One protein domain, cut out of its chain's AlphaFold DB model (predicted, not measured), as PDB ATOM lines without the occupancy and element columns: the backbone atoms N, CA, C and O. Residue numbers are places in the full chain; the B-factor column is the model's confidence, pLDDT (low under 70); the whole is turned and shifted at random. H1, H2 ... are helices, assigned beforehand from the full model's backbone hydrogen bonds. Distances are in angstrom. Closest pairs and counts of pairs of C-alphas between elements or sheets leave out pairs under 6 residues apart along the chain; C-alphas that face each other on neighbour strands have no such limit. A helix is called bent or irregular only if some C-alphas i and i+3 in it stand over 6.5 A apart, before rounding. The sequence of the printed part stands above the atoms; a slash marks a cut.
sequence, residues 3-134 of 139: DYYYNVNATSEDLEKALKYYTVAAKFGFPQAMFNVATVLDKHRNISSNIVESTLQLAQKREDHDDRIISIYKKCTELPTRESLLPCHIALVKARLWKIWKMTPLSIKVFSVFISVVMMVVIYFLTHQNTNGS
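Overview. This is residues 3 to 134 of the 139 residues of an uncharacterized protein of Ciona intestinalis (UniProt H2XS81). Look for a compact body of helices H1 to H5 and one long arm: H6, the longest helix, follows H5 round a corner and leads away from the body, with residues 110 to 134 sticking out. In the body, H2 is in the middle, with H1 on one side of it and H4 on the other; H3 packs on H1, and H5 packs on H4 and on the start of H2. The printed part has 132 residues with six named helices, H1 to H6 in chain order, and no named strand; the class is all helix. The whole is extended, with a radius of gyration of the C-alphas of 21.7 A, and spans 70 by 33 by 31 A, the arm making the length.

Arrangement. Begin at H6, residues 106 to 133, which touches no helix. Step back over a tight link to H5, residues 82 to 103; the two are apart. Inward from H5 you meet H4, residues 65 to 78: they touch as a helical hairpin, at a shallow tilt of 26 degrees, the closest C-alphas being those of Tyr 73 and Leu 92, 5.4 A apart. The hub is H2, residues 31 to 43, which touches H4 at 14 degrees, a shallow tilt, opposite ways; their closest C-alphas, Pro 31 and Cys 76, are 5.2 A apart. H2 touches H5 with residues 31 to 35 alone, closest at the C-alphas of Phe 35 and Cys 88, 6.3 A. H2, H4 and H5 form an up and down bundle, each running against the one before it. H1, residues 12 to 27, forms a helical hairpin with H2, with the C-alphas of Ala 26 and Ala 33 closest at 4.8 A. H3, residues 50 to 56, touches H1 the same way at a shallow tilt of 14 degrees, closest at the C-alphas of Thr 23 and Val 52, 5.8 A. Every O i to N i+4 pair is within hydrogen-bond range in H1, H2, H3, H4 and H6; in H5 it is 15 of 18.

Along the chain. Find C-alpha 106 at (28.940, -4.024, -13.754); from there H6 runs 41.3 A to C-alpha 133 at (48.096, -29.408, 12.669). H5 measures 33.1 A and is irregular, with C-alphas 83 and 86 8.1 A apart. H1 starts at C-alpha 12, (7.349, -14.341, -38.045), and measures 22.3 A; H4 measures 20.7 A, H2 18.3 A and H3 10.2 A.

Size, cuts and confidence. The C-alphas of Ser 54 and Ser 134 are farthest apart, at 72.7 A. The printed part has no cut, and no link is long. Look for pLDDT under 70 at residues 59 to 62, 81 to 85 and 131 to 134 of this model.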
ATOM      1  N   ASP A   3      -0.085 -23.980 -30.689       90.06
ATOM      2  CA  ASP A   3       1.138 -24.801 -30.707       90.06
ATOM      3  C   ASP A   3       1.479 -25.336 -32.102       90.06
ATOM      4  O   ASP A   3       2.646 -25.521 -32.421       90.06
ATOM      5  N   TYR A   4       0.476 -25.497 -32.971       91.88
ATOM      6  CA  TYR A   4       0.689 -25.890 -34.367       91.88
ATOM      7  C   TYR A   4       1.606 -24.910 -35.114       91.88
ATOM      8  O   TYR A   4       2.418 -25.317 -35.942       91.88
ATOM      9  N   TYR A   5       1.488 -23.618 -34.800       90.81
ATOM     10  CA  TYR A   5       2.274 -22.558 -35.426       90.81
ATOM     11  C   TYR A   5       3.549 -22.220 -34.638       90.81
ATOM     12  O   TYR A   5       4.419 -21.520 -35.145       90.81
ATOM     13  N   TYR A   6       3.684 -22.705 -33.401       92.00
ATOM     14  CA  TYR A   6       4.831 -22.421 -32.541       92.00
ATOM     15  C   TYR A   6       5.812 -23.600 -32.531       92.00
ATOM     16  O   TYR A   6       5.816 -24.425 -31.619       92.00
ATOM     17  N   ASN A   7       6.651 -23.675 -33.564       88.69
ATOM     18  CA  ASN A   7       7.690 -24.696 -33.712       88.69
ATOM     19  C   ASN A   7       9.097 -24.070 -33.834       88.69
ATOM     20  O   ASN A   7       9.253 -22.851 -33.845       88.69
ATOM     21  N   VAL A   8      10.136 -24.911 -33.906       86.44
ATOM     22  CA  VAL A   8      11.548 -24.471 -33.966       86.44
ATOM     23  C   VAL A   8      11.863 -23.664 -35.235       86.44
ATOM     24  O   VAL A   8      12.728 -22.796 -35.204       86.44
ATOM     25  N   ASN A   9      11.130 -23.909 -36.323       88.44
ATOM     26  CA  ASN A   9      11.313 -23.266 -37.627       88.44
ATOM     27  C   ASN A   9      10.222 -22.219 -37.916       88.44
ATOM     28  O   ASN A   9       9.996 -21.876 -39.077       88.44
ATOM     29  N   ALA A  10       9.507 -21.751 -36.888       90.62
ATOM     30  CA  ALA A  10       8.370 -20.865 -37.069       90.62
ATOM     31  C   ALA A  10       8.824 -19.531 -37.664       90.62
ATOM     32  O   ALA A  10       9.732 -18.871 -37.150       90.62
ATOM     33  N   THR A  11       8.171 -19.126 -38.750       92.38
ATOM     34  CA  THR A  11       8.385 -17.805 -39.342       92.38
ATOM     35  C   THR A  11       7.721 -16.725 -38.487       92.38
ATOM     36  O   THR A  11       6.872 -17.018 -37.645       92.38
ATOM     37  N   SER A  12       8.042 -15.450 -38.720       90.88
ATOM     38  CA  SER A  12       7.349 -14.341 -38.045       90.88
ATOM     39  C   SER A  12       5.827 -14.408 -38.226       90.88
ATOM     40  O   SER A  12       5.091 -14.151 -37.277       90.88
ATOM     41  N   GLU A  13       5.352 -14.820 -39.405       91.44
ATOM     42  CA  GLU A  13       3.922 -14.985 -39.690       91.44
ATOM     43  C   GLU A  13       3.300 -16.118 -38.859       91.44
ATOM     44  O   GLU A  13       2.199 -15.977 -38.319       91.44
ATOM     45  N   ASP A  14       4.006 -17.239 -38.709       93.94
ATOM     46  CA  ASP A  14       3.544 -18.350 -37.875       93.94
ATOM     47  C   ASP A  14       3.494 -17.946 -36.402       93.94
ATOM     48  O   ASP A  14       2.517 -18.227 -35.706       93.94
ATOM     49  N   LEU A  15       4.496 -17.207 -35.927       93.81
ATOM     50  CA  LEU A  15       4.516 -16.712 -34.557       93.81
ATOM     51  C   LEU A  15       3.381 -15.710 -34.298       93.81
ATOM     52  O   LEU A  15       2.767 -15.756 -33.232       93.81
ATOM     53  N   GLU A  16       3.033 -14.860 -35.268       92.88
ATOM     54  CA  GLU A  16       1.860 -13.981 -35.185       92.88
ATOM     55  C   GLU A  16       0.543 -14.771 -35.144       92.88
ATOM     56  O   GLU A  16      -0.348 -14.455 -34.347       92.88
ATOM     57  N   LYS A  17       0.419 -15.844 -35.936       93.56
ATOM     58  CA  LYS A  17      -0.736 -16.757 -35.872       93.56
ATOM     59  C   LYS A  17      -0.816 -17.445 -34.511       93.56
ATOM     60  O   LYS A  17      -1.885 -17.439 -33.896       93.56
ATOM     61  N   ALA A  18       0.294 -17.991 -34.012       94.56
ATOM     62  CA  ALA A  18       0.374 -18.605 -32.688       94.56
ATOM     63  C   ALA A  18      -0.076 -17.615 -31.607       94.56
ATOM     64  O   ALA A  18      -0.973 -17.917 -30.816       94.56
ATOM     65  N   LEU A  19       0.485 -16.401 -31.636       94.12
ATOM     66  CA  LEU A  19       0.169 -15.325 -30.708       94.12
ATOM     67  C   LEU A  19      -1.317 -14.967 -30.756       94.12
ATOM     68  O   LEU A  19      -1.941 -14.854 -29.703       94.12
ATOM     69  N   LYS A  20      -1.917 -14.859 -31.945       93.06
ATOM     70  CA  LYS A  20      -3.357 -14.614 -32.109       93.06
ATOM     71  C   LYS A  20      -4.196 -15.697 -31.430       93.06
ATOM     72  O   LYS A  20      -5.077 -15.366 -30.638       93.06
ATOM     73  N   TYR A  21      -3.923 -16.976 -31.693       94.75
ATOM     74  CA  TYR A  21      -4.688 -18.075 -31.092       94.75
ATOM     75  C   TYR A  21      -4.516 -18.148 -29.572       94.75
ATOM     76  O   TYR A  21      -5.509 -18.293 -28.857       94.75
ATOM     77  N   TYR A  22      -3.290 -17.993 -29.063       94.50
ATOM     78  CA  TYR A  22      -3.058 -17.945 -27.618       94.50
ATOM     79  C   TYR A  22      -3.735 -16.739 -26.973       94.50
ATOM     80  O   TYR A  22      -4.319 -16.872 -25.906       94.50
ATOM     81  N   THR A  23      -3.730 -15.576 -27.623       93.19
ATOM     82  CA  THR A  23      -4.376 -14.365 -27.098       93.19
ATOM     83  C   THR A  23      -5.885 -14.548 -26.965       93.19
ATOM     84  O   THR A  23      -6.470 -14.170 -25.950       93.19
ATOM     85  N   VAL A  24      -6.524 -15.169 -27.962       92.19
ATOM     86  CA  VAL A  24      -7.957 -15.477 -27.901       92.19
ATOM     87  C   VAL A  24      -8.251 -16.421 -26.737       92.19
ATOM     88  O   VAL A  24      -9.149 -16.140 -25.953       92.19
ATOM     89  N   ALA A  25      -7.473 -17.491 -26.561       91.56
ATOM     90  CA  ALA A  25      -7.643 -18.392 -25.420       91.56
ATOM     91  C   ALA A  25      -7.373 -17.685 -24.074       91.56
ATOM     92  O   ALA A  25      -8.138 -17.828 -23.125       91.56
ATOM     93  N   ALA A  26      -6.349 -16.837 -23.993       90.38
ATOM     94  CA  ALA A  26      -6.049 -16.050 -22.800       90.38
ATOM     95  C   ALA A  26      -7.212 -15.120 -22.404       90.38
ATOM     96  O   ALA A  26      -7.472 -14.943 -21.215       90.38
ATOM     97  N   LYS A  27      -7.960 -14.581 -23.379       89.88
ATOM     98  CA  LYS A  27      -9.173 -13.783 -23.128       89.88
ATOM     99  C   LYS A  27     -10.265 -14.582 -22.412       89.88
ATOM    100  O   LYS A  27     -11.003 -14.011 -21.617       89.88
ATOM    101  N   PHE A  28     -10.346 -15.887 -22.657       89.31
ATOM    102  CA  PHE A  28     -11.271 -16.788 -21.962       89.31
ATOM    103  C   PHE A  28     -10.771 -17.225 -20.574       89.31
ATOM    104  O   PHE A  28     -11.414 -18.044 -19.928       89.31
ATOM    105  N   GLY A  29      -9.652 -16.674 -20.091       86.75
ATOM    106  CA  GLY A  29      -9.149 -16.934 -18.743       86.75
ATOM    107  C   GLY A  29      -8.306 -18.202 -18.613       86.75
ATOM    108  O   GLY A  29      -8.096 -18.662 -17.497       86.75
ATOM    109  N   PHE A  30      -7.801 -18.764 -19.718       88.06
ATOM    110  CA  PHE A  30      -6.876 -19.901 -19.678       88.06
ATOM    111  C   PHE A  30      -5.448 -19.431 -19.319       88.06
ATOM    112  O   PHE A  30      -4.815 -18.754 -20.140       88.06
ATOM    113  N   PRO A  31      -4.877 -19.800 -18.152       88.25
ATOM    114  CA  PRO A  31      -3.549 -19.316 -17.758       88.25
ATOM    115  C   PRO A  31      -2.434 -19.872 -18.633       88.25
ATOM    116  O   PRO A  31      -1.486 -19.157 -18.935       88.25
ATOM    117  N   GLN A  32      -2.558 -21.111 -19.115       89.44
ATOM    118  CA  GLN A  32      -1.586 -21.686 -20.046       89.44
ATOM    119  C   GLN A  32      -1.500 -20.883 -21.351       89.44
ATOM    120  O   GLN A  32      -0.421 -20.694 -21.907       89.44
ATOM    121  N   ALA A  33      -2.623 -20.322 -21.804       91.50
ATOM    122  CA  ALA A  33      -2.629 -19.434 -22.954       91.50
ATOM    123  C   ALA A  33      -1.952 -18.089 -22.638       91.50
ATOM    124  O   ALA A  33      -1.144 -17.625 -23.440       91.50
ATOM    125  N   MET A  34      -2.201 -17.494 -21.460       91.06
ATOM    126  CA  MET A  34      -1.475 -16.288 -21.019       91.06
ATOM    127  C   MET A  34       0.036 -16.527 -20.911       91.06
ATOM    128  O   MET A  34       0.825 -15.696 -21.356       91.06
ATOM    129  N   PHE A  35       0.440 -17.677 -20.370       92.50
ATOM    130  CA  PHE A  35       1.836 -18.100 -20.297       92.50
ATOM    131  C   PHE A  35       2.476 -18.203 -21.686       92.50
ATOM    132  O   PHE A  35       3.572 -17.683 -21.906       92.50
ATOM    133  N   ASN A  36       1.780 -18.826 -22.640       93.31
ATOM    134  CA  ASN A  36       2.265 -18.966 -24.009       93.31
ATOM    135  C   ASN A  36       2.373 -17.607 -24.719       93.31
ATOM    136  O   ASN A  36       3.376 -17.363 -25.385       93.31
ATOM    137  N   VAL A  37       1.410 -16.692 -24.527       93.44
ATOM    138  CA  VAL A  37       1.505 -15.304 -25.022       93.44
ATOM    139  C   VAL A  37       2.777 -14.634 -24.496       93.44
ATOM    140  O   VAL A  37       3.573 -14.130 -25.287       93.44
ATOM    141  N   ALA A  38       2.999 -14.662 -23.178       92.94
ATOM    142  CA  ALA A  38       4.186 -14.063 -22.570       92.94
ATOM    143  C   ALA A  38       5.485 -14.701 -23.087       92.94
ATOM    144  O   ALA A  38       6.434 -13.989 -23.394       92.94
ATOM    145  N   THR A  39       5.508 -16.025 -23.253       92.94
ATOM    146  CA  THR A  39       6.681 -16.772 -23.736       92.94
ATOM    147  C   THR A  39       7.035 -16.433 -25.184       92.94
ATOM    148  O   THR A  39       8.216 -16.304 -25.515       92.94
ATOM    149  N   VAL A  40       6.033 -16.290 -26.060       93.38
ATOM    150  CA  VAL A  40       6.252 -15.901 -27.461       93.38
ATOM    151  C   VAL A  40       6.877 -14.510 -27.524       93.38
ATOM    152  O   VAL A  40       7.882 -14.347 -28.213       93.38
ATOM    153  N   LEU A  41       6.335 -13.550 -26.764       92.19
ATOM    154  CA  LEU A  41       6.845 -12.177 -26.711       92.19
ATOM    155  C   LEU A  41       8.245 -12.097 -26.081       92.19
ATOM    156  O   LEU A  41       9.113 -11.420 -26.620       92.19
ATOM    157  N   ASP A  42       8.499 -12.830 -24.992       91.88
ATOM    158  CA  ASP A  42       9.800 -12.861 -24.302       91.88
ATOM    159  C   ASP A  42      10.930 -13.358 -25.207       91.88
ATOM    160  O   ASP A  42      12.004 -12.756 -25.272       91.88
ATOM    161  N   LYS A  43      10.664 -14.414 -25.981       91.00
ATOM    162  CA  LYS A  43      11.643 -14.980 -26.916       91.00
ATOM    163  C   LYS A  43      11.785 -14.182 -28.212       91.00
ATOM    164  O   LYS A  43      12.850 -14.226 -28.820       91.00
ATOM    165  N   HIS A  44      10.750 -13.458 -28.638       91.00
ATOM    166  CA  HIS A  44      10.714 -12.804 -29.948       91.00
ATOM    167  C   HIS A  44      10.289 -11.335 -29.835       91.00
ATOM    168  O   HIS A  44       9.156 -10.960 -30.139       91.00
ATOM    169  N   ARG A  45      11.247 -10.478 -29.462       86.81
ATOM    170  CA  ARG A  45      11.014  -9.042 -29.210       86.81
ATOM    171  C   ARG A  45      10.465  -8.250 -30.404       86.81
ATOM    172  O   ARG A  45       9.874  -7.194 -30.206       86.81
ATOM    173  N   ASN A  46      10.674  -8.742 -31.625       86.06
ATOM    174  CA  ASN A  46      10.322  -8.037 -32.861       86.06
ATOM    175  C   ASN A  46       8.902  -8.348 -33.369       86.06
ATOM    176  O   ASN A  46       8.505  -7.818 -34.404       86.06
ATOM    177  N   ILE A  47       8.138  -9.207 -32.686       88.00
ATOM    178  CA  ILE A  47       6.774  -9.564 -33.104       88.00
ATOM    179  C   ILE A  47       5.785  -8.465 -32.718       88.00
ATOM    180  O   ILE A  47       5.824  -7.917 -31.612       88.00
ATOM    181  N   SER A  48       4.835  -8.194 -33.612       83.00
ATOM    182  CA  SER A  48       3.726  -7.287 -33.338       83.00
ATOM    183  C   SER A  48       2.832  -7.813 -32.209       83.00
ATOM    184  O   SER A  48       2.189  -8.855 -32.315       83.00
ATOM    185  N   SER A  49       2.749  -7.054 -31.117       80.06
ATOM    186  CA  SER A  49       1.900  -7.357 -29.950       80.06
ATOM    187  C   SER A  49       0.560  -6.613 -29.971       80.06
ATOM    188  O   SER A  49      -0.220  -6.728 -29.028       80.06
ATOM    189  N   ASN A  50       0.230  -5.922 -31.070       83.12
ATOM    190  CA  ASN A  50      -1.001  -5.130 -31.210       83.12
ATOM    191  C   ASN A  50      -2.277  -5.952 -30.931       83.12
ATOM    192  O   ASN A  50      -3.226  -5.468 -30.309       83.12
ATOM    193  N   ILE A  51      -2.299  -7.218 -31.368       83.50
ATOM    194  CA  ILE A  51      -3.418  -8.143 -31.123       83.50
ATOM    195  C   ILE A  51      -3.553  -8.454 -29.626       83.50
ATOM    196  O   ILE A  51      -4.667  -8.528 -29.109       83.50
ATOM    197  N   VAL A  52      -2.431  -8.601 -28.922       85.75
ATOM    198  CA  VAL A  52      -2.395  -8.899 -27.485       85.75
ATOM    199  C   VAL A  52      -2.940  -7.725 -26.681       85.75
ATOM    200  O   VAL A  52      -3.828  -7.906 -25.849       85.75
ATOM    201  N   GLU A  53      -2.452  -6.518 -26.973       81.88
ATOM    202  CA  GLU A  53      -2.838  -5.286 -26.276       81.88
ATOM    203  C   GLU A  53      -4.339  -5.008 -26.420       81.88
ATOM    204  O   GLU A  53      -5.034  -4.802 -25.422       81.88
ATOM    205  N   SER A  54      -4.858  -5.088 -27.649       81.44
ATOM    206  CA  SER A  54      -6.280  -4.863 -27.944       81.44
ATOM    207  C   SER A  54      -7.202  -5.921 -27.332       81.44
ATOM    208  O   SER A  54      -8.284  -5.593 -26.845       81.44
ATOM    209  N   THR A  55      -6.789  -7.191 -27.324       82.94
ATOM    210  CA  THR A  55      -7.663  -8.303 -26.920       82.94
ATOM    211  C   THR A  55      -7.668  -8.537 -25.410       82.94
ATOM    212  O   THR A  55      -8.718  -8.845 -24.846       82.94
ATOM    213  N   LEU A  56      -6.515  -8.397 -24.747       82.06
ATOM    214  CA  LEU A  56      -6.370  -8.638 -23.306       82.06
ATOM    215  C   LEU A  56      -6.542  -7.373 -22.456       82.06
ATOM    216  O   LEU A  56      -6.414  -7.460 -21.228       82.06
ATOM    217  N   GLN A  57      -6.832  -6.233 -23.103       76.25
ATOM    218  CA  GLN A  57      -6.935  -4.907 -22.484       76.25
ATOM    219  C   GLN A  57      -5.732  -4.623 -21.576       76.25
ATOM    220  O   GLN A  57      -5.868  -4.127 -20.458       76.25
ATOM    221  N   LEU A  58      -4.537  -5.014 -22.029       70.44
ATOM    222  CA  LEU A  58      -3.305  -4.730 -21.308       70.44
ATOM    223  C   LEU A  58      -3.023  -3.249 -21.509       70.44
ATOM    224  O   LEU A  58      -2.597  -2.807 -22.575       70.44
ATOM    225  N   ALA A  59      -3.368  -2.469 -20.497       53.06
ATOM    226  CA  ALA A  59      -3.230  -1.033 -20.518       53.06
ATOM    227  C   ALA A  59      -1.755  -0.651 -20.402       53.06
ATOM    228  O   ALA A  59      -1.361  -0.266 -19.320       53.06
ATOM    229  N   GLN A  60      -0.950  -0.729 -21.469       59.66
ATOM    230  CA  GLN A  60       0.325   0.000 -21.545       59.66
ATOM    231  C   GLN A  60       0.921   0.011 -22.955       59.66
ATOM    232  O   GLN A  60       1.799  -0.765 -23.315       59.66
ATOM    233  N   LYS A  61       0.538   1.032 -23.721       56.41
ATOM    234  CA  LYS A  61       1.186   1.409 -24.988       56.41
ATOM    235  C   LYS A  61       2.578   2.053 -24.787       56.41
ATOM    236  O   LYS A  61       3.150   2.586 -25.731       56.41
ATOM    237  N   ARG A  62       3.068   2.119 -23.539       60.56
ATOM    238  CA  ARG A  62       4.221   2.935 -23.108       60.56
ATOM    239  C   ARG A  62       5.105   2.261 -22.045       60.56
ATOM    240  O   ARG A  62       5.801   2.961 -21.318       60.56
ATOM    241  N   GLU A  63       5.049   0.937 -21.928       70.75
ATOM    242  CA  GLU A  63       5.967   0.174 -21.072       70.75
ATOM    243  C   GLU A  63       7.149  -0.381 -21.864       70.75
ATOM    244  O   GLU A  63       7.035  -0.676 -23.056       70.75
ATOM    245  N   ASP A  64       8.282  -0.537 -21.176       85.12
ATOM    246  CA  ASP A  64       9.404  -1.320 -21.679       85.12
ATOM    247  C   ASP A  64       8.943  -2.753 -21.994       85.12
ATOM    248  O   ASP A  64       8.048  -3.305 -21.349       85.12
ATOM    249  N   HIS A  65       9.565  -3.375 -22.994       86.62
ATOM    250  CA  HIS A  65       9.211  -4.725 -23.429       86.62
ATOM    251  C   HIS A  65       9.236  -5.739 -22.272       86.62
ATOM    252  O   HIS A  65       8.362  -6.605 -22.189       86.62
ATOM    253  N   ASP A  66      10.219  -5.616 -21.372       89.19
ATOM    254  CA  ASP A  66      10.392  -6.530 -20.245       89.19
ATOM    255  C   ASP A  66       9.288  -6.306 -19.184       89.19
ATOM    256  O   ASP A  66       8.790  -7.269 -18.597       89.19
ATOM    257  N   ASP A  67       8.826  -5.063 -18.998       89.25
ATOM    258  CA  ASP A  67       7.715  -4.726 -18.092       89.25
ATOM    259  C   ASP A  67       6.375  -5.272 -18.573       89.25
ATOM    260  O   ASP A  67       5.650  -5.911 -17.802       89.25
ATOM    261  N   ARG A  68       6.109  -5.146 -19.876       88.19
ATOM    262  CA  ARG A  68       4.901  -5.703 -20.487       88.19
ATOM    263  C   ARG A  68       4.810  -7.216 -20.270       88.19
ATOM    264  O   ARG A  68       3.746  -7.732 -19.933       88.19
ATOM    265  N   ILE A  69       5.920  -7.943 -20.412       90.19
ATOM    266  CA  ILE A  69       5.968  -9.395 -20.166       90.19
ATOM    267  C   ILE A  69       5.728  -9.722 -18.691       90.19
ATOM    268  O   ILE A  69       4.953 -10.629 -18.379       90.19
ATOM    269  N   ILE A  70       6.355  -8.977 -17.775       91.50
ATOM    270  CA  ILE A  70       6.155  -9.145 -16.329       91.50
ATOM    271  C   ILE A  70       4.681  -8.931 -15.960       91.50
ATOM    272  O   ILE A  70       4.139  -9.700 -15.165       91.50
ATOM    273  N   SER A  71       4.023  -7.934 -16.556       89.44
ATOM    274  CA  SER A  71       2.595  -7.658 -16.372       89.44
ATOM    275  C   SER A  71       1.721  -8.838 -16.822       89.44
ATOM    276  O   SER A  71       0.839  -9.278 -16.079       89.44
ATOM    277  N   ILE A  72       2.023  -9.446 -17.977       90.25
ATOM    278  CA  ILE A  72       1.306 -10.636 -18.466       90.25
ATOM    279  C   ILE A  72       1.522 -11.839 -17.535       90.25
ATOM    280  O   ILE A  72       0.551 -12.501 -17.167       90.25
ATOM    281  N   TYR A  73       2.761 -12.116 -17.107       91.50
ATOM    282  CA  TYR A  73       3.027 -13.209 -16.163       91.50
ATOM    283  C   TYR A  73       2.339 -12.986 -14.814       91.50
ATOM    284  O   TYR A  73       1.807 -13.935 -14.242       91.50
ATOM    285  N   LYS A  74       2.285 -11.742 -14.325       90.38
ATOM    286  CA  LYS A  74       1.537 -11.393 -13.114       90.38
ATOM    287  C   LYS A  74       0.048 -11.707 -13.282       90.38
ATOM    288  O   LYS A  74      -0.511 -12.419 -12.454       90.38
ATOM    289  N   LYS A  75      -0.569 -11.274 -14.384       88.38
ATOM    290  CA  LYS A  75      -1.978 -11.583 -14.675       88.38
ATOM    291  C   LYS A  75      -2.224 -13.089 -14.793       88.38
ATOM    292  O   LYS A  75      -3.238 -13.573 -14.305       88.38
ATOM    293  N   CYS A  76      -1.274 -13.847 -15.354       89.25
ATOM    294  CA  CYS A  76      -1.360 -15.309 -15.371       89.25
ATOM    295  C   CYS A  76      -1.466 -15.903 -13.952       89.25
ATOM    296  O   CYS A  76      -2.257 -16.818 -13.739       89.25
ATOM    297  N   THR A  77      -0.705 -15.382 -12.981       88.12
ATOM    298  CA  THR A  77      -0.736 -15.881 -11.589       88.12
ATOM    299  C   THR A  77      -2.023 -15.548 -10.833       88.12
ATOM    300  O   THR A  77      -2.321 -16.193  -9.835       88.12
ATOM    301  N   GLU A  78      -2.789 -14.561 -11.298       85.75
ATOM    302  CA  GLU A  78      -4.042 -14.124 -10.668       85.75
ATOM    303  C   GLU A  78      -5.261 -14.944 -11.134       85.75
ATOM    304  O   GLU A  78      -6.345 -14.823 -10.561       85.75
ATOM    305  N   LEU A  79      -5.114 -15.787 -12.165       83.75
ATOM    306  CA  LEU A  79      -6.210 -16.602 -12.690       83.75
ATOM    307  C   LEU A  79      -6.556 -17.781 -11.750       83.75
ATOM    308  O   LEU A  79      -5.661 -18.439 -11.222       83.75
ATOM    309  N   PRO A  80      -7.852 -18.112 -11.576       71.31
ATOM    310  CA  PRO A  80      -8.342 -18.995 -10.507       71.31
ATOM    311  C   PRO A  80      -8.067 -20.503 -10.688       71.31
ATOM    312  O   PRO A  80      -8.474 -21.305  -9.847       71.31
ATOM    313  N   THR A  81      -7.416 -20.942 -11.766       63.81
ATOM    314  CA  THR A  81      -7.267 -22.377 -12.075       63.81
ATOM    315  C   THR A  81      -5.980 -22.969 -11.483       63.81
ATOM    316  O   THR A  81      -4.875 -22.573 -11.852       63.81
ATOM    317  N   ARG A  82      -6.132 -23.961 -10.591       57.16
ATOM    318  CA  ARG A  82      -5.068 -24.570  -9.760       57.16
ATOM    319  C   ARG A  82      -3.960 -25.336 -10.504       57.16
ATOM    320  O   ARG A  82      -2.886 -25.496  -9.936       57.16
ATOM    321  N   GLU A  83      -4.176 -25.819 -11.725       58.62
ATOM    322  CA  GLU A  83      -3.298 -26.853 -12.317       58.62
ATOM    323  C   GLU A  83      -2.123 -26.317 -13.157       58.62
ATOM    324  O   GLU A  83      -1.254 -27.076 -13.570       58.62
ATOM    325  N   SER A  84      -2.028 -24.998 -13.358       54.97
ATOM    326  CA  SER A  84      -0.928 -24.357 -14.109       54.97
ATOM    327  C   SER A  84      -0.170 -23.302 -13.293       54.97
ATOM    328  O   SER A  84       0.541 -22.472 -13.858       54.97
ATOM    329  N   LEU A  85      -0.319 -23.307 -11.963       61.59
ATOM    330  CA  LEU A  85       0.179 -22.234 -11.093       61.59
ATOM    331  C   LEU A  85       1.722 -22.150 -11.077       61.59
ATOM    332  O   LEU A  85       2.292 -21.059 -11.046       61.59
ATOM    333  N   LEU A  86       2.419 -23.289 -11.170       73.94
ATOM    334  CA  LEU A  86       3.885 -23.344 -11.096       73.94
ATOM    335  C   LEU A  86       4.615 -22.631 -12.256       73.94
ATOM    336  O   LEU A  86       5.473 -21.792 -11.964       73.94
ATOM    337  N   PRO A  87       4.324 -22.894 -13.550       85.44
ATOM    338  CA  PRO A  87       5.067 -22.272 -14.648       85.44
ATOM    339  C   PRO A  87       4.949 -20.743 -14.670       85.44
ATOM    340  O   PRO A  87       5.942 -20.070 -14.945       85.44
ATOM    341  N   CYS A  88       3.791 -20.175 -14.313       89.06
ATOM    342  CA  CYS A  88       3.614 -18.720 -14.293       89.06
ATOM    343  C   CYS A  88       4.365 -18.033 -13.145       89.06
ATOM    344  O   CYS A  88       5.006 -17.009 -13.382       89.06
ATOM    345  N   HIS A  89       4.375 -18.602 -11.934       89.69
ATOM    346  CA  HIS A  89       5.179 -18.045 -10.839       89.69
ATOM    347  C   HIS A  89       6.681 -18.118 -11.130       89.69
ATOM    348  O   HIS A  89       7.392 -17.130 -10.938       89.69
ATOM    349  N   ILE A  90       7.165 -19.260 -11.631       92.06
ATOM    350  CA  ILE A  90       8.586 -19.441 -11.956       92.06
ATOM    351  C   ILE A  90       9.003 -18.471 -13.064       92.06
ATOM    352  O   ILE A  90      10.031 -17.802 -12.945       92.06
ATOM    353  N   ALA A  91       8.198 -18.344 -14.120       92.25
ATOM    354  CA  ALA A  91       8.492 -17.418 -15.205       92.25
ATOM    355  C   ALA A  91       8.438 -15.951 -14.762       92.25
ATOM    356  O   ALA A  91       9.304 -15.175 -15.163       92.25
ATOM    357  N   LEU A  92       7.512 -15.578 -13.871       93.56
ATOM    358  CA  LEU A  92       7.464 -14.236 -13.289       93.56
ATOM    359  C   LEU A  92       8.739 -13.912 -12.500       93.56
ATOM    360  O   LEU A  92       9.328 -12.844 -12.681       93.56
ATOM    361  N   VAL A  93       9.178 -14.829 -11.631       94.31
ATOM    362  CA  VAL A  93      10.421 -14.668 -10.861       94.31
ATOM    363  C   VAL A  93      11.612 -14.558 -11.808       94.31
ATOM    364  O   VAL A  93      12.415 -13.638 -11.673       94.31
ATOM    365  N   LYS A  94      11.688 -15.433 -12.815       94.25
ATOM    366  CA  LYS A  94      12.745 -15.407 -13.830       94.25
ATOM    367  C   LYS A  94      12.782 -14.075 -14.587       94.25
ATOM    368  O   LYS A  94      13.858 -13.499 -14.719       94.25
ATOM    369  N   ALA A  95      11.640 -13.568 -15.045       91.88
ATOM    370  CA  ALA A  95      11.555 -12.302 -15.773       91.88
ATOM    371  C   ALA A  95      12.016 -11.117 -14.907       91.88
ATOM    372  O   ALA A  95      12.806 -10.283 -15.351       91.88
ATOM    373  N   ARG A  96      11.603 -11.081 -13.631       93.88
ATOM    374  CA  ARG A  96      12.066 -10.066 -12.670       93.88
ATOM    375  C   ARG A  96      13.570 -10.151 -12.426       93.88
ATOM    376  O   ARG A  96      14.240  -9.123 -12.455       93.88
ATOM    377  N   LEU A  97      14.108 -11.354 -12.224       93.50
ATOM    378  CA  LEU A  97      15.545 -11.571 -12.040       93.50
ATOM    379  C   LEU A  97      16.343 -11.148 -13.274       93.50
ATOM    380  O   LEU A  97      17.365 -10.490 -13.123       93.50
ATOM    381  N   TRP A  98      15.865 -11.461 -14.480       91.56
ATOM    382  CA  TRP A  98      16.492 -11.019 -15.726       91.56
ATOM    383  C   TRP A  98      16.529  -9.491 -15.831       91.56
ATOM    384  O   TRP A  98      17.583  -8.916 -16.118       91.56
ATOM    385  N   LYS A  99      15.409  -8.820 -15.522       91.38
ATOM    386  CA  LYS A  99      15.338  -7.352 -15.493       91.38
ATOM    387  C   LYS A  99      16.326  -6.764 -14.486       91.38
ATOM    388  O   LYS A  99      17.086  -5.861 -14.829       91.38
ATOM    389  N   ILE A 100      16.355  -7.300 -13.265       90.50
ATOM    390  CA  ILE A 100      17.302  -6.880 -12.224       90.50
ATOM    391  C   ILE A 100      18.738  -7.097 -12.704       90.50
ATOM    392  O   ILE A 100      19.537  -6.173 -12.636       90.50
ATOM    393  N   TRP A 101      19.059  -8.263 -13.262       88.69
ATOM    394  CA  TRP A 101      20.399  -8.585 -13.757       88.69
ATOM    395  C   TRP A 101      20.865  -7.654 -14.887       88.69
ATOM    396  O   TRP A 101      22.056  -7.341 -14.991       88.69
ATOM    397  N   LYS A 102      19.939  -7.178 -15.723       87.56
ATOM    398  CA  LYS A 102      20.204  -6.176 -16.766       87.56
ATOM    399  C   LYS A 102      20.390  -4.767 -16.188       87.56
ATOM    400  O   LYS A 102      21.221  -4.022 -16.692       87.56
ATOM    401  N   MET A 103      19.654  -4.426 -15.129       87.12
ATOM    402  CA  MET A 103      19.729  -3.125 -14.454       87.12
ATOM    403  C   MET A 103      20.935  -3.007 -13.505       87.12
ATOM    404  O   MET A 103      21.455  -1.914 -13.297       87.12
ATOM    405  N   THR A 104      21.391  -4.117 -12.912       86.62
ATOM    406  CA  THR A 104      22.526  -4.117 -11.977       86.62
ATOM    407  C   THR A 104      23.812  -3.648 -12.666       86.62
ATOM    408  O   THR A 104      24.186  -4.227 -13.693       86.62
ATOM    409  N   PRO A 105      24.529  -2.655 -12.100       86.75
ATOM    410  CA  PRO A 105      25.776  -2.159 -12.669       86.75
ATOM    411  C   PRO A 105      26.869  -3.233 -12.660       86.75
ATOM    412  O   PRO A 105      26.893  -4.131 -11.813       86.75
ATOM    413  N   LEU A 106      27.815  -3.100 -13.592       81.69
ATOM    414  CA  LEU A 106      28.940  -4.024 -13.754       81.69
ATOM    415  C   LEU A 106      29.767  -4.176 -12.465       81.69
ATOM    416  O   LEU A 106      30.238  -5.271 -12.168       81.69
ATOM    417  N   SER A 107      29.884  -3.110 -11.668       84.12
ATOM    418  CA  SER A 107      30.605  -3.110 -10.392       84.12
ATOM    419  C   SER A 107      30.080  -4.168  -9.420       84.12
ATOM    420  O   SER A 107      30.865  -4.953  -8.897       84.12
ATOM    421  N   ILE A 108      28.760  -4.262  -9.227       87.38
ATOM    422  CA  ILE A 108      28.145  -5.243  -8.317       87.38
ATOM    423  C   ILE A 108      28.418  -6.676  -8.793       87.38
ATOM    424  O   ILE A 108      28.690  -7.558  -7.977       87.38
ATOM    425  N   LYS A 109      28.425  -6.908 -10.114       87.88
ATOM    426  CA  LYS A 109      28.768  -8.219 -10.685       87.88
ATOM    427  C   LYS A 109      30.218  -8.596 -10.357       87.88
ATOM    428  O   LYS A 109      30.454  -9.704  -9.884       87.88
ATOM    429  N   VAL A 110      31.164  -7.667 -10.512       88.31
ATOM    430  CA  VAL A 110      32.584  -7.891 -10.179       88.31
ATOM    431  C   VAL A 110      32.780  -8.137  -8.682       88.31
ATOM    432  O   VAL A 110      33.477  -9.080  -8.314       88.31
ATOM    433  N   PHE A 111      32.115  -7.366  -7.813       92.12
ATOM    434  CA  PHE A 111      32.175  -7.583  -6.363       92.12
ATOM    435  C   PHE A 111      31.668  -8.970  -5.959       92.12
ATOM    436  O   PHE A 111      32.297  -9.624  -5.132       92.12
ATOM    437  N   SER A 112      30.580  -9.455  -6.565       87.94
ATOM    438  CA  SER A 112      30.055 -10.793  -6.256       87.94
ATOM    439  C   SER A 112      31.055 -11.912  -6.580       87.94
ATOM    440  O   SER A 112      31.251 -12.822  -5.772       87.94
ATOM    441  N   VAL A 113      31.758 -11.803  -7.714       91.75
ATOM    442  CA  VAL A 113      32.808 -12.750  -8.114       91.75
ATOM    443  C   VAL A 113      34.005 -12.636  -7.177       91.75
ATOM    444  O   VAL A 113      34.503 -13.649  -6.689       91.75
ATOM    445  N   PHE A 114      34.424 -11.415  -6.849       93.69
ATOM    446  CA  PHE A 114      35.543 -11.188  -5.942       93.69
ATOM    447  C   PHE A 114      35.299 -11.811  -4.562       93.69
ATOM    448  O   PHE A 114      36.146 -12.551  -4.070       93.69
ATOM    449  N   ILE A 115      34.113 -11.607  -3.978       94.25
ATOM    450  CA  ILE A 115      33.740 -12.207  -2.689       94.25
ATOM    451  C   ILE A 115      33.774 -13.738  -2.770       94.25
ATOM    452  O   ILE A 115      34.320 -14.373  -1.871       94.25
ATOM    453  N   SER A 116      33.262 -14.347  -3.847       93.31
ATOM    454  CA  SER A 116      33.315 -15.812  -3.999       93.31
ATOM    455  C   SER A 116      34.743 -16.363  -4.072       93.31
ATOM    456  O   SER A 116      35.030 -17.391  -3.461       93.31
ATOM    457  N   VAL A 117      35.656 -15.660  -4.750       96.12
ATOM    458  CA  VAL A 117      37.070 -16.053  -4.840       96.12
ATOM    459  C   VAL A 117      37.752 -15.898  -3.483       96.12
ATOM    460  O   VAL A 117      38.431 -16.818  -3.039       96.12
ATOM    461  N   VAL A 118      37.524 -14.782  -2.784       96.25
ATOM    462  CA  VAL A 118      38.074 -14.553  -1.439       96.25
ATOM    463  C   VAL A 118      37.591 -15.627  -0.467       96.25
ATOM    464  O   VAL A 118      38.405 -16.203   0.250       96.25
ATOM    465  N   MET A 119      36.298 -15.959  -0.480       95.38
ATOM    466  CA  MET A 119      35.753 -17.020   0.370       95.38
ATOM    467  C   MET A 119      36.375 -18.385   0.059       95.38
ATOM    468  O   MET A 119      36.752 -19.096   0.987       95.38
ATOM    469  N   MET A 120      36.550 -18.737  -1.219       95.50
ATOM    470  CA  MET A 120      37.234 -19.978  -1.615       95.50
ATOM    471  C   MET A 120      38.680 -20.031  -1.109       95.50
ATOM    472  O   MET A 120      39.113 -21.057  -0.590       95.50
ATOM    473  N   VAL A 121      39.415 -18.921  -1.214       95.88
ATOM    474  CA  VAL A 121      40.801 -18.821  -0.735       95.88
ATOM    475  C   VAL A 121      40.867 -18.965   0.787       95.88
ATOM    476  O   VAL A 121      41.698 -19.714   1.294       95.88
ATOM    477  N   VAL A 122      39.969 -18.304   1.525       96.00
ATOM    478  CA  VAL A 122      39.895 -18.426   2.990       96.00
ATOM    479  C   VAL A 122      39.613 -19.872   3.395       96.00
ATOM    480  O   VAL A 122      40.318 -20.411   4.244       96.00
ATOM    481  N   ILE A 123      38.637 -20.524   2.758       95.00
ATOM    482  CA  ILE A 123      38.311 -21.930   3.030       95.00
ATOM    483  C   ILE A 123      39.521 -22.833   2.755       95.00
ATOM    484  O   ILE A 123      39.828 -23.692   3.576       95.00
ATOM    485  N   TYR A 124      40.242 -22.612   1.652       95.44
ATOM    486  CA  TYR A 124      41.453 -23.366   1.321       95.44
ATOM    487  C   TYR A 124      42.550 -23.234   2.389       95.44
ATOM    488  O   TYR A 124      43.160 -24.225   2.789       95.44
ATOM    489  N   PHE A 125      42.800 -22.023   2.890       93.94
ATOM    490  CA  PHE A 125      43.793 -21.831   3.948       93.94
ATOM    491  C   PHE A 125      43.371 -22.483   5.268       93.94
ATOM    492  O   PHE A 125      44.210 -23.092   5.933       93.94
ATOM    493  N   LEU A 126      42.085 -22.403   5.625       91.44
ATOM    494  CA  LEU A 126      41.549 -23.052   6.824       91.44
ATOM    495  C   LEU A 126      41.707 -24.577   6.765       91.44
ATOM    496  O   LEU A 126      42.108 -25.187   7.755       91.44
ATOM    497  N   THR A 127      41.441 -25.203   5.614       89.00
ATOM    498  CA  THR A 127      41.607 -26.656   5.465       89.00
ATOM    499  C   THR A 127      43.078 -27.071   5.480       89.00
ATOM    500  O   THR A 127      43.410 -28.049   6.144       89.00
ATOM    501  N   HIS A 128      43.966 -26.307   4.835       86.44
ATOM    502  CA  HIS A 128      45.405 -26.591   4.811       86.44
ATOM    503  C   HIS A 128      46.078 -26.447   6.190       86.44
ATOM    504  O   HIS A 128      46.939 -27.248   6.557       86.44
ATOM    505  N   GLN A 129      45.703 -25.439   6.987       80.00
ATOM    506  CA  GLN A 129      46.214 -25.322   8.359       80.00
ATOM    507  C   GLN A 129      45.749 -26.489   9.236       80.00
ATOM    508  O   GLN A 129      46.542 -27.026  10.008       80.00
ATOM    509  N   ASN A 130      44.495 -26.922   9.077       74.00
ATOM    510  CA  ASN A 130      43.946 -28.032   9.847       74.00
ATOM    511  C   ASN A 130      44.629 -29.374   9.517       74.00
ATOM    512  O   ASN A 130      44.892 -30.155  10.424       74.00
ATOM    513  N   THR A 131      44.986 -29.630   8.251       68.69
ATOM    514  CA  THR A 131      45.720 -30.853   7.871       68.69
ATOM    515  C   THR A 131      47.146 -30.882   8.417       68.69
ATOM    516  O   THR A 131      47.611 -31.938   8.845       68.69
ATOM    517  N   ASN A 132      47.832 -29.736   8.461       61.00
ATOM    518  CA  ASN A 132      49.203 -29.659   8.977       61.00
ATOM    519  C   ASN A 132      49.266 -29.716  10.511       61.00
ATOM    520  O   ASN A 132      50.261 -30.184  11.053       61.00
ATOM    521  N   GLY A 133      48.208 -29.289  11.210       59.41
ATOM    522  CA  GLY A 133      48.096 -29.408  12.669       59.41
ATOM    523  C   GLY A 133      47.779 -30.822  13.174       59.41
ATOM    524  O   GLY A 133      47.929 -31.085  14.361       59.41
ATOM    525  N   SER A 134      47.355 -31.740  12.298       56.22
ATOM    526  CA  SER A 134      46.991 -33.122  12.662       56.22
ATOM    527  C   SER A 134      48.099 -34.171  12.460       56.22
ATOM    528  O   SER A 134      47.846 -35.356  12.670       56.22
TER     529      SER A 134